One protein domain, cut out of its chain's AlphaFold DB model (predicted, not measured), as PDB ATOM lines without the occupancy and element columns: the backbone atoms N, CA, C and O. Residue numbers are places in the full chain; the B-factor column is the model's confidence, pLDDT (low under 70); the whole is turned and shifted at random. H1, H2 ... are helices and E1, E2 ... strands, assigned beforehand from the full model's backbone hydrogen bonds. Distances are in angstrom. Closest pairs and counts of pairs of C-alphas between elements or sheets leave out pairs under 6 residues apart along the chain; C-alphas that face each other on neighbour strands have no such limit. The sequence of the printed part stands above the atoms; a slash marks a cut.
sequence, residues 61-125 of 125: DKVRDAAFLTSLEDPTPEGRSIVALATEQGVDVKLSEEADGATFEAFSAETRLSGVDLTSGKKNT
ATOM      1  N   ASP A  61     140.457 185.792 144.425       93.44
ATOM      2  CA  ASP A  61     140.711 184.565 145.184       93.44
ATOM      3  C   ASP A  61     140.217 183.327 144.438       93.44
ATOM      4  O   ASP A  61     140.919 182.330 144.383       93.44
ATOM      5  N   LYS A  62     139.078 183.412 143.736       92.88
ATOM      6  CA  LYS A  62     138.603 182.290 142.914       92.88
ATOM      7  C   LYS A  62     139.548 181.957 141.765       92.88
ATOM      8  O   LYS A  62     139.701 180.784 141.442       92.88
ATOM      9  N   VAL A  63     140.160 182.967 141.144       95.00
ATOM     10  CA  VAL A  63     141.144 182.747 140.073       95.00
ATOM     11  C   VAL A  63     142.431 182.167 140.643       95.00
ATOM     12  O   VAL A  63     142.948 181.209 140.078       95.00
ATOM     13  N   ARG A  64     142.912 182.700 141.774       95.75
ATOM     14  CA  ARG A  64     144.068 182.154 142.498       95.75
ATOM     15  C   ARG A  64     143.848 180.681 142.841       95.75
ATOM     16  O   ARG A  64     144.700 179.863 142.526       95.75
ATOM     17  N   ASP A  65     142.718 180.356 143.462       94.69
ATOM     18  CA  ASP A  65     142.439 179.017 143.981       94.69
ATOM     19  C   ASP A  65     142.271 178.003 142.841       94.69
ATOM     20  O   ASP A  65     142.829 176.910 142.900       94.69
ATOM     21  N   ALA A  66     141.570 178.380 141.764       93.31
ATOM     22  CA  ALA A  66     141.447 177.536 140.578       93.31
ATOM     23  C   ALA A  66     142.806 177.303 139.901       93.31
ATOM     24  O   ALA A  66     143.156 176.160 139.627       93.31
ATOM     25  N   ALA A  67     143.590 178.367 139.685       95.06
ATOM     26  CA  ALA A  67     144.907 178.272 139.060       95.06
ATOM     27  C   ALA A  67     145.907 177.481 139.918       95.06
ATOM     28  O   ALA A  67     146.732 176.749 139.379       95.06
ATOM     29  N   PHE A  68     145.830 177.608 141.245       95.75
ATOM     30  CA  PHE A  68     146.611 176.800 142.178       95.75
ATOM     31  C   PHE A  68     146.293 175.316 142.000       95.75
ATOM     32  O   PHE A  68     147.203 174.538 141.732       95.75
ATOM     33  N   LEU A  69     145.011 174.946 142.083       94.56
ATOM     34  CA  LEU A  69     144.554 173.562 141.973       94.56
ATOM     35  C   LEU A  69     144.964 172.907 140.650       94.56
ATOM     36  O   LEU A  69     145.476 171.792 140.660       94.56
ATOM     37  N   THR A  70     144.773 173.591 139.520       94.19
ATOM     38  CA  THR A  70     145.130 173.039 138.203       94.19
ATOM     39  C   THR A  70     146.639 172.947 137.985       94.19
ATOM     40  O   THR A  70     147.090 172.091 137.230       94.19
ATOM     41  N   SER A  71     147.427 173.774 138.681       94.94
ATOM     42  CA  SER A  71     148.891 173.799 138.558       94.94
ATOM     43  C   SER A  71     149.624 172.910 139.570       94.94
ATOM     44  O   SER A  71     150.848 172.816 139.488       94.94
ATOM     45  N   LEU A  72     148.925 172.277 140.524       93.38
ATOM     46  CA  LEU A  72     149.540 171.492 141.609       93.38
ATOM     47  C   LEU A  72     150.499 170.408 141.090       93.38
ATOM     48  O   LEU A  72     151.600 170.267 141.617       93.38
ATOM     49  N   GLU A  73     150.106 169.700 140.029       92.38
ATOM     50  CA  GLU A  73     150.891 168.629 139.392       92.38
ATOM     51  C   GLU A  73     151.485 169.055 138.035       92.38
ATOM     52  O   GLU A  73     151.879 168.216 137.223       92.38
ATOM     53  N   ASP A  74     151.560 170.361 137.755       94.25
ATOM     54  CA  ASP A  74     152.158 170.878 136.523       94.25
ATOM     55  C   ASP A  74     153.683 171.066 136.686       94.25
ATOM     56  O   ASP A  74     154.142 171.979 137.387       94.25
ATOM     57  N   PRO A  75     154.521 170.247 136.012       93.19
ATOM     58  CA  PRO A  75     155.969 170.308 136.153       93.19
ATOM     59  C   PRO A  75     156.612 171.422 135.313       93.19
ATOM     60  O   PRO A  75     157.843 171.502 135.239       93.19
ATOM     61  N   THR A  76     155.848 172.277 134.633       94.31
ATOM     62  CA  THR A  76     156.409 173.399 133.874       94.31
ATOM     63  C   THR A  76     156.931 174.507 134.803       94.31
ATOM     64  O   THR A  76     156.516 174.625 135.960       94.31
ATOM     65  N   PRO A  77     157.888 175.341 134.344       93.44
ATOM     66  CA  PRO A  77     158.262 176.560 135.062       93.44
ATOM     67  C   PRO A  77     157.063 177.470 135.358       93.44
ATOM     68  O   PRO A  77     157.001 178.067 136.429       93.44
ATOM     69  N   GLU A  78     156.120 177.558 134.422       93.81
ATOM     70  CA  GLU A  78     154.883 178.316 134.536       93.81
ATOM     71  C   GLU A  78     154.009 177.790 135.686       93.81
ATOM     72  O   GLU A  78     153.733 178.557 136.612       93.81
ATOM     73  N   GLY A  79     153.669 176.494 135.687       95.31
ATOM     74  CA  GLY A  79     152.846 175.852 136.720       95.31
ATOM     75  C   GLY A  79     153.433 175.996 138.125       95.31
ATOM     76  O   GLY A  79     152.781 176.513 139.036       95.31
ATOM     77  N   ARG A  80     154.728 175.692 138.286       95.81
ATOM     78  CA  ARG A  80     155.432 175.901 139.566       95.81
ATOM     79  C   ARG A  80     155.373 177.347 140.052       95.81
ATOM     80  O   ARG A  80     155.265 177.590 141.252       95.81
ATOM     81  N   SER A  81     155.471 178.312 139.139       96.69
ATOM     82  CA  SER A  81     155.432 179.727 139.505       96.69
ATOM     83  C   SER A  81     154.042 180.193 139.944       96.69
ATOM     84  O   SER A  81     153.943 181.049 140.821       96.69
ATOM     85  N   ILE A  82     152.980 179.606 139.381       96.62
ATOM     86  CA  ILE A  82     151.591 179.858 139.782       96.62
ATOM     87  C   ILE A  82     151.356 179.345 141.202       96.62
ATOM     88  O   ILE A  82     150.850 180.093 142.040       96.62
ATOM     89  N   VAL A  83     151.782 178.110 141.486       96.00
ATOM     90  CA  VAL A  83     151.697 177.515 142.828       96.00
ATOM     91  C   VAL A  83     152.440 178.387 143.841       96.00
ATOM     92  O   VAL A  83     151.865 178.762 144.861       96.00
ATOM     93  N   ALA A  84     153.674 178.797 143.527       96.62
ATOM     94  CA  ALA A  84     154.470 179.660 144.399       96.62
ATOM     95  C   ALA A  84     153.778 181.002 144.704       96.62
ATOM     96  O   ALA A  84     153.704 181.397 145.868       96.62
ATOM     97  N   LEU A  85     153.229 181.675 143.685       97.25
ATOM     98  CA  LEU A  85     152.514 182.942 143.865       97.25
ATOM     99  C   LEU A  85     151.233 182.765 144.693       97.25
ATOM    100  O   LEU A  85     150.936 183.590 145.555       97.25
ATOM    101  N   ALA A  86     150.463 181.702 144.450       96.88
ATOM    102  CA  ALA A  86     149.252 181.419 145.217       96.88
ATOM    103  C   ALA A  86     149.569 181.157 146.698       96.88
ATOM    104  O   ALA A  86     148.877 181.681 147.573       96.88
ATOM    105  N   THR A  87     150.641 180.409 146.980       95.62
ATOM    106  CA  THR A  87     151.143 180.188 148.343       95.62
ATOM    107  C   THR A  87     151.590 181.490 149.003       95.62
ATOM    108  O   THR A  87     151.193 181.755 150.135       95.62
ATOM    109  N   GLU A  88     152.345 182.341 148.301       96.38
ATOM    110  CA  GLU A  88     152.754 183.663 148.805       96.38
ATOM    111  C   GLU A  88     151.542 184.553 149.138       96.38
ATOM    112  O   GLU A  88     151.551 185.280 150.130       96.38
ATOM    113  N   GLN A  89     150.468 184.450 148.352       95.31
ATOM    114  CA  GLN A  89     149.215 185.186 148.550       95.31
ATOM    115  C   GLN A  89     148.223 184.498 149.505       95.31
ATOM    116  O   GLN A  89     147.056 184.899 149.569       95.31
ATOM    117  N   GLY A  90     148.655 183.477 150.249       93.44
ATOM    118  CA  GLY A  90     147.861 182.854 151.309       93.44
ATOM    119  C   GLY A  90     146.672 182.034 150.810       93.44
ATOM    120  O   GLY A  90     145.579 182.151 151.365       93.44
ATOM    121  N   VAL A  91     146.859 181.236 149.754       93.31
ATOM    122  CA  VAL A  91     145.894 180.192 149.359       93.31
ATOM    123  C   VAL A  91     145.561 179.276 150.548       93.31
ATOM    124  O   VAL A  91     146.430 178.973 151.367       93.31
ATOM    125  N   ASP A  92     144.297 178.860 150.668       90.94
ATOM    126  CA  ASP A  92     143.863 177.975 151.754       90.94
ATOM    127  C   ASP A  92     144.498 176.586 151.592       90.94
ATOM    128  O   ASP A  92     144.360 175.946 150.553       90.94
ATOM    129  N   VAL A  93     145.166 176.096 152.636       81.00
ATOM    130  CA  VAL A  93     145.812 174.772 152.655       81.00
ATOM    131  C   VAL A  93     144.789 173.647 152.452       81.00
ATOM    132  O   VAL A  93     145.110 172.600 151.895       81.00
ATOM    133  N   LYS A  94     143.523 173.880 152.809       85.75
ATOM    134  CA  LYS A  94     142.443 172.914 152.573       85.75
ATOM    135  C   LYS A  94     142.190 172.648 151.091       85.75
ATOM    136  O   LYS A  94     141.703 171.579 150.755       85.75
ATOM    137  N   LEU A  95     142.563 173.565 150.192       83.12
ATOM    138  CA  LEU A  95     142.447 173.333 148.748       83.12
ATOM    139  C   LEU A  95     143.325 172.165 148.292       83.12
ATOM    140  O   LEU A  95     142.895 171.381 147.455       83.12
ATOM    141  N   SER A  96     144.525 171.998 148.860       81.25
ATOM    142  CA  SER A  96     145.331 170.807 148.560       81.25
ATOM    143  C   SER A  96     144.702 169.522 149.102       81.25
ATOM    144  O   SER A  96     144.760 168.505 148.426       81.25
ATOM    145  N   GLU A  97     144.035 169.577 150.257       84.75
ATOM    146  CA  GLU A  97     143.298 168.428 150.805       84.75
ATOM    147  C   GLU A  97     142.079 168.077 149.928       84.75
ATOM    148  O   GLU A  97     141.757 166.908 149.745       84.75
ATOM    149  N   GLU A  98     141.414 169.066 149.318       81.06
ATOM    150  CA  GLU A  98     140.339 168.831 148.338       81.06
ATOM    151  C   GLU A  98     140.833 168.140 147.056       81.06
ATOM    152  O   GLU A  98     140.042 167.500 146.357       81.06
ATOM    153  N   ALA A  99     142.126 168.266 146.747       82.56
ATOM    154  CA  ALA A  99     142.763 167.589 145.627       82.56
ATOM    155  C   ALA A  99     143.200 166.148 145.961       82.56
ATOM    156  O   ALA A  99     143.630 165.423 145.061       82.56
ATOM    157  N   ASP A 100     143.049 165.688 147.210       83.62
ATOM    158  CA  ASP A 100     143.350 164.302 147.567       83.62
ATOM    159  C   ASP A 100     142.420 163.335 146.818       83.62
ATOM    160  O   ASP A 100     141.188 163.390 146.890       83.62
ATOM    161  N   GLY A 101     143.031 162.419 146.064       82.00
ATOM    162  CA  GLY A 101     142.315 161.481 145.199       82.00
ATOM    163  C   GLY A 101     141.743 162.104 143.919       82.00
ATOM    164  O   GLY A 101     141.014 161.419 143.200       82.00
ATOM    165  N   ALA A 102     142.056 163.370 143.620       89.31
ATOM    166  CA  ALA A 102     141.708 164.000 142.353       89.31
ATOM    167  C   ALA A 102     142.481 163.380 141.178       89.31
ATOM    168  O   ALA A 102     143.554 162.795 141.337       89.31
ATOM    169  N   THR A 103     141.922 163.510 139.975       91.62
ATOM    170  CA  THR A 103     142.601 163.104 138.738       91.62
ATOM    171  C   THR A 103     143.203 164.333 138.078       91.62
ATOM    172  O   THR A 103     142.478 165.251 137.707       91.62
ATOM    173  N   PHE A 104     144.523 164.354 137.925       91.81
ATOM    174  CA  PHE A 104     145.224 165.455 137.275       91.81
ATOM    175  C   PHE A 104     145.364 165.216 135.775       91.81
ATOM    176  O   PHE A 104     145.751 164.133 135.327       91.81
ATOM    177  N   GLU A 105     145.079 166.255 135.001       92.38
ATOM    178  CA  GLU A 105     145.367 166.314 133.577       92.38
ATOM    179  C   GLU A 105     146.760 166.919 133.387       92.38
ATOM    180  O   GLU A 105     147.020 168.071 133.742       92.38
ATOM    181  N   ALA A 106     147.673 166.123 132.830       91.12
ATOM    182  CA  ALA A 106     149.038 166.558 132.577       91.12
ATOM    183  C   ALA A 106     149.081 167.718 131.572       91.12
ATOM    184  O   ALA A 106     148.305 167.756 130.614       91.12
ATOM    185  N   PHE A 107     150.051 168.617 131.754       93.44
ATOM    186  CA  PHE A 107     150.269 169.729 130.838       93.44
ATOM    187  C   PHE A 107     150.440 169.248 129.389       93.44
ATOM    188  O   PHE A 107     151.318 168.433 129.087       93.44
ATOM    189  N   SER A 108     149.652 169.810 128.473       91.94
ATOM    190  CA  SER A 108     149.804 169.599 127.032       91.94
ATOM    191  C   SER A 108     150.364 170.844 126.355       91.94
ATOM    192  O   SER A 108     149.851 171.944 126.525       91.94
ATOM    193  N   ALA A 109     151.388 170.679 125.515       89.81
ATOM    194  CA  ALA A 109     151.946 171.786 124.734       89.81
ATOM    195  C   ALA A 109     150.984 172.313 123.650       89.81
ATOM    196  O   ALA A 109     151.133 173.454 123.207       89.81
ATOM    197  N   GLU A 110     150.014 171.496 123.223       92.19
ATOM    198  CA  GLU A 110     149.021 171.860 122.208       92.19
ATOM    199  C   GLU A 110     147.960 172.800 122.785       92.19
ATOM    200  O   GLU A 110     147.724 173.877 122.238       92.19
ATOM    201  N   THR A 111     147.371 172.433 123.927       91.06
ATOM    202  CA  THR A 111     146.374 173.265 124.620       91.06
ATOM    203  C   THR A 111     147.017 174.331 125.503       91.06
ATOM    204  O   THR A 111     146.395 175.356 125.765       91.06
ATOM    205  N   ARG A 112     148.274 174.119 125.920       91.06
ATOM    206  CA  ARG A 112     149.018 174.902 126.924       91.06
ATOM    207  C   ARG A 112     148.331 174.936 128.285       91.06
ATOM    208  O   ARG A 112     148.404 175.944 128.984       91.06
ATOM    209  N   LEU A 113     147.653 173.846 128.626       89.94
ATOM    210  CA  LEU A 113     146.871 173.717 129.845       89.94
ATOM    211  C   LEU A 113     147.216 172.416 130.562       89.94
ATOM    212  O   LEU A 113     147.476 171.393 129.925       89.94
ATOM    213  N   SER A 114     147.188 172.510 131.883       92.75
ATOM    214  CA  SER A 114     147.092 171.440 132.872       92.75
ATOM    215  C   SER A 114     145.764 171.618 133.618       92.75
ATOM    216  O   SER A 114     145.182 172.707 133.600       92.75
ATOM    217  N   GLY A 115     145.248 170.554 134.231       92.44
ATOM    218  CA  GLY A 115     143.905 170.564 134.812       92.44
ATOM    219  C   GLY A 115     143.745 169.592 135.970       92.44
ATOM    220  O   GLY A 115     144.609 168.752 136.226       92.44
ATOM    221  N   VAL A 116     142.621 169.701 136.678       92.38
ATOM    222  CA  VAL A 116     142.288 168.778 137.766       92.38
ATOM    223  C   VAL A 116     140.787 168.502 137.851       92.38
ATOM    224  O   VAL A 116     139.951 169.412 137.872       92.38
ATOM    225  N   ASP A 117     140.463 167.218 137.969       90.25
ATOM    226  CA  ASP A 117     139.128 166.696 138.234       90.25
ATOM    227  C   ASP A 117     139.011 166.313 139.709       90.25
ATOM    228  O   ASP A 117     139.520 165.277 140.150       90.25
ATOM    229  N   LEU A 118     138.328 167.161 140.483       87.38
ATOM    230  CA  LEU A 118     138.119 166.944 141.913       87.38
ATOM    231  C   LEU A 118     137.084 165.838 142.155       87.38
ATOM    232  O   LEU A 118     136.050 165.761 141.483       87.38
ATOM    233  N   THR A 119     137.297 165.038 143.200       78.56
ATOM    234  CA  THR A 119     136.391 163.947 143.615       78.56
ATOM    235  C   THR A 119     134.986 164.432 143.991       78.56
ATOM    236  O   THR A 119     134.019 163.680 143.889       78.56
ATOM    237  N   SER A 120     134.844 165.714 144.345       71.38
ATOM    238  CA  SER A 120     133.556 166.378 144.594       71.38
ATOM    239  C   SER A 120     132.695 166.591 143.335       71.38
ATOM    240  O   SER A 120     131.580 167.106 143.437       71.38
ATOM    241  N   GLY A 121     133.186 166.219 142.146       60.44
ATOM    242  CA  GLY A 121     132.496 166.402 140.865       60.44
ATOM    243  C   GLY A 121     132.600 167.822 140.295       60.44
ATOM    244  O   GLY A 121     131.985 168.116 139.269       60.44
ATOM    245  N   LYS A 122     133.371 168.716 140.931       61.16
ATOM    246  CA  LYS A 122     133.725 170.025 140.369       61.16
ATOM    247  C   LYS A 122     134.912 169.878 139.420       61.16
ATOM    248  O   LYS A 122     136.024 169.589 139.848       61.16
ATOM    249  N   LYS A 123     134.647 170.127 138.140       56.72
ATOM    250  CA  LYS A 123     135.656 170.252 137.086       56.72
ATOM    251  C   LYS A 123     136.251 171.659 137.104       56.72
ATOM    252  O   LYS A 123     135.504 172.615 136.899       56.72
ATOM    253  N   ASN A 124     137.559 171.781 137.335       59.16
ATOM    254  CA  ASN A 124     138.301 173.029 137.145       59.16
ATOM    255  C   ASN A 124     139.245 172.818 135.953       59.16
ATOM    256  O   ASN A 124     140.290 172.185 136.087       59.16
ATOM    257  N   THR A 125     138.812 173.282 134.781       50.88
ATOM    258  CA  THR A 125     139.587 173.288 133.527       50.88
ATOM    259  C   THR A 125     140.054 174.700 133.217       50.88
ATOM    260  O   THR A 125     139.304 175.645 133.561       50.88
TER     261      THR A 125
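AT A GLANCE: This is residues 61 to 125 of the 125 residues of an uncharacterized protein of Halomonas olivaria (UniProt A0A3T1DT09). A two-stranded hairpin, E1 and E2, packs with E2 on the last turns of helix H1, residues 66 to 71, while the longer helix H2 folds back beside H1 as the second half of a helical hairpin. Both hairpins meet at H1; the short helix H3 lies apart from H2 and E2 and only just touches H1, and the chain's last residues fold back, with residues 123 to 124 pairing with residues 116 to 117 of E2. The printed part has 65 residues with three named helices and then two named strands, in the order H1, H2, H3, E1, E2, and the sheet E1 - E2 is antiparallel. The class is mixed, helices and strands, and the whole is compact, with a radius of gyration of the C-alphas of 11.0 A and spans of 30 by 27 by 17 A.

HOW THE PARTS SIT: The sheet is made of E1, residues 103 to 108, and E2, residues 113 to 117, a hairpin of antiparallel neighbours whose directions differ by 172 degrees. N 105 and O 115 are 2.8 A apart and N 117 and O 103 also 2.8 A, both within hydrogen-bond range. Residues 116 to 117 of E2 pair antiparallel with residues 123 to 124. H1, residues 61 to 71, comes closest to E2 at the C-alphas of Thr 70 and Gly 115, 4.4 A apart. Its closest C-alphas to E1 are those of Thr 70 and Phe 104, 7.6 A apart. H2, residues 77 to 88, touches H1, with the closest C-alphas, those of Ser 71 and Gly 79, 4.8 A apart. H1 and H2 form a helical hairpin and run opposite ways at a steep tilt of 41 degrees. H2 is apart from E1, and only just apart from E2, with 8.2 A between their closest C-alphas. H3, residues 94 to 98, only just touches H1, with 3 pairs of C-alphas within 8 A, the closest those of Leu 69 and Leu 95 at 7.1 A. H3 is apart from H2 and from E2. In H1, H2 and H3 every O i to N i+4 pair is within hydrogen-bond range.

IN THESE COORDINATES: E1 measures 15.2 A from first to last C-alpha and E2 13.4 A, ending at C-alpha 117 at (139.128, 166.696, 138.234). H1 begins at C-alpha 61 at (140.711, 184.565, 145.184) and measures 15.1 A. H2, from C-alpha 77 at (158.262, 176.560, 135.062), measures 16.4 A, and H3 6.2 A.

THE WHOLE: The two C-alphas farthest apart are those of Gly 90 and Glu 110, at 31.1 A. The printed part has no cut, ends at the chain's last residue, Thr 125, and the four links between its named elements are tight. The mean pLDDT of the printed part is 88.7, and residues 121 to 125 are under 70.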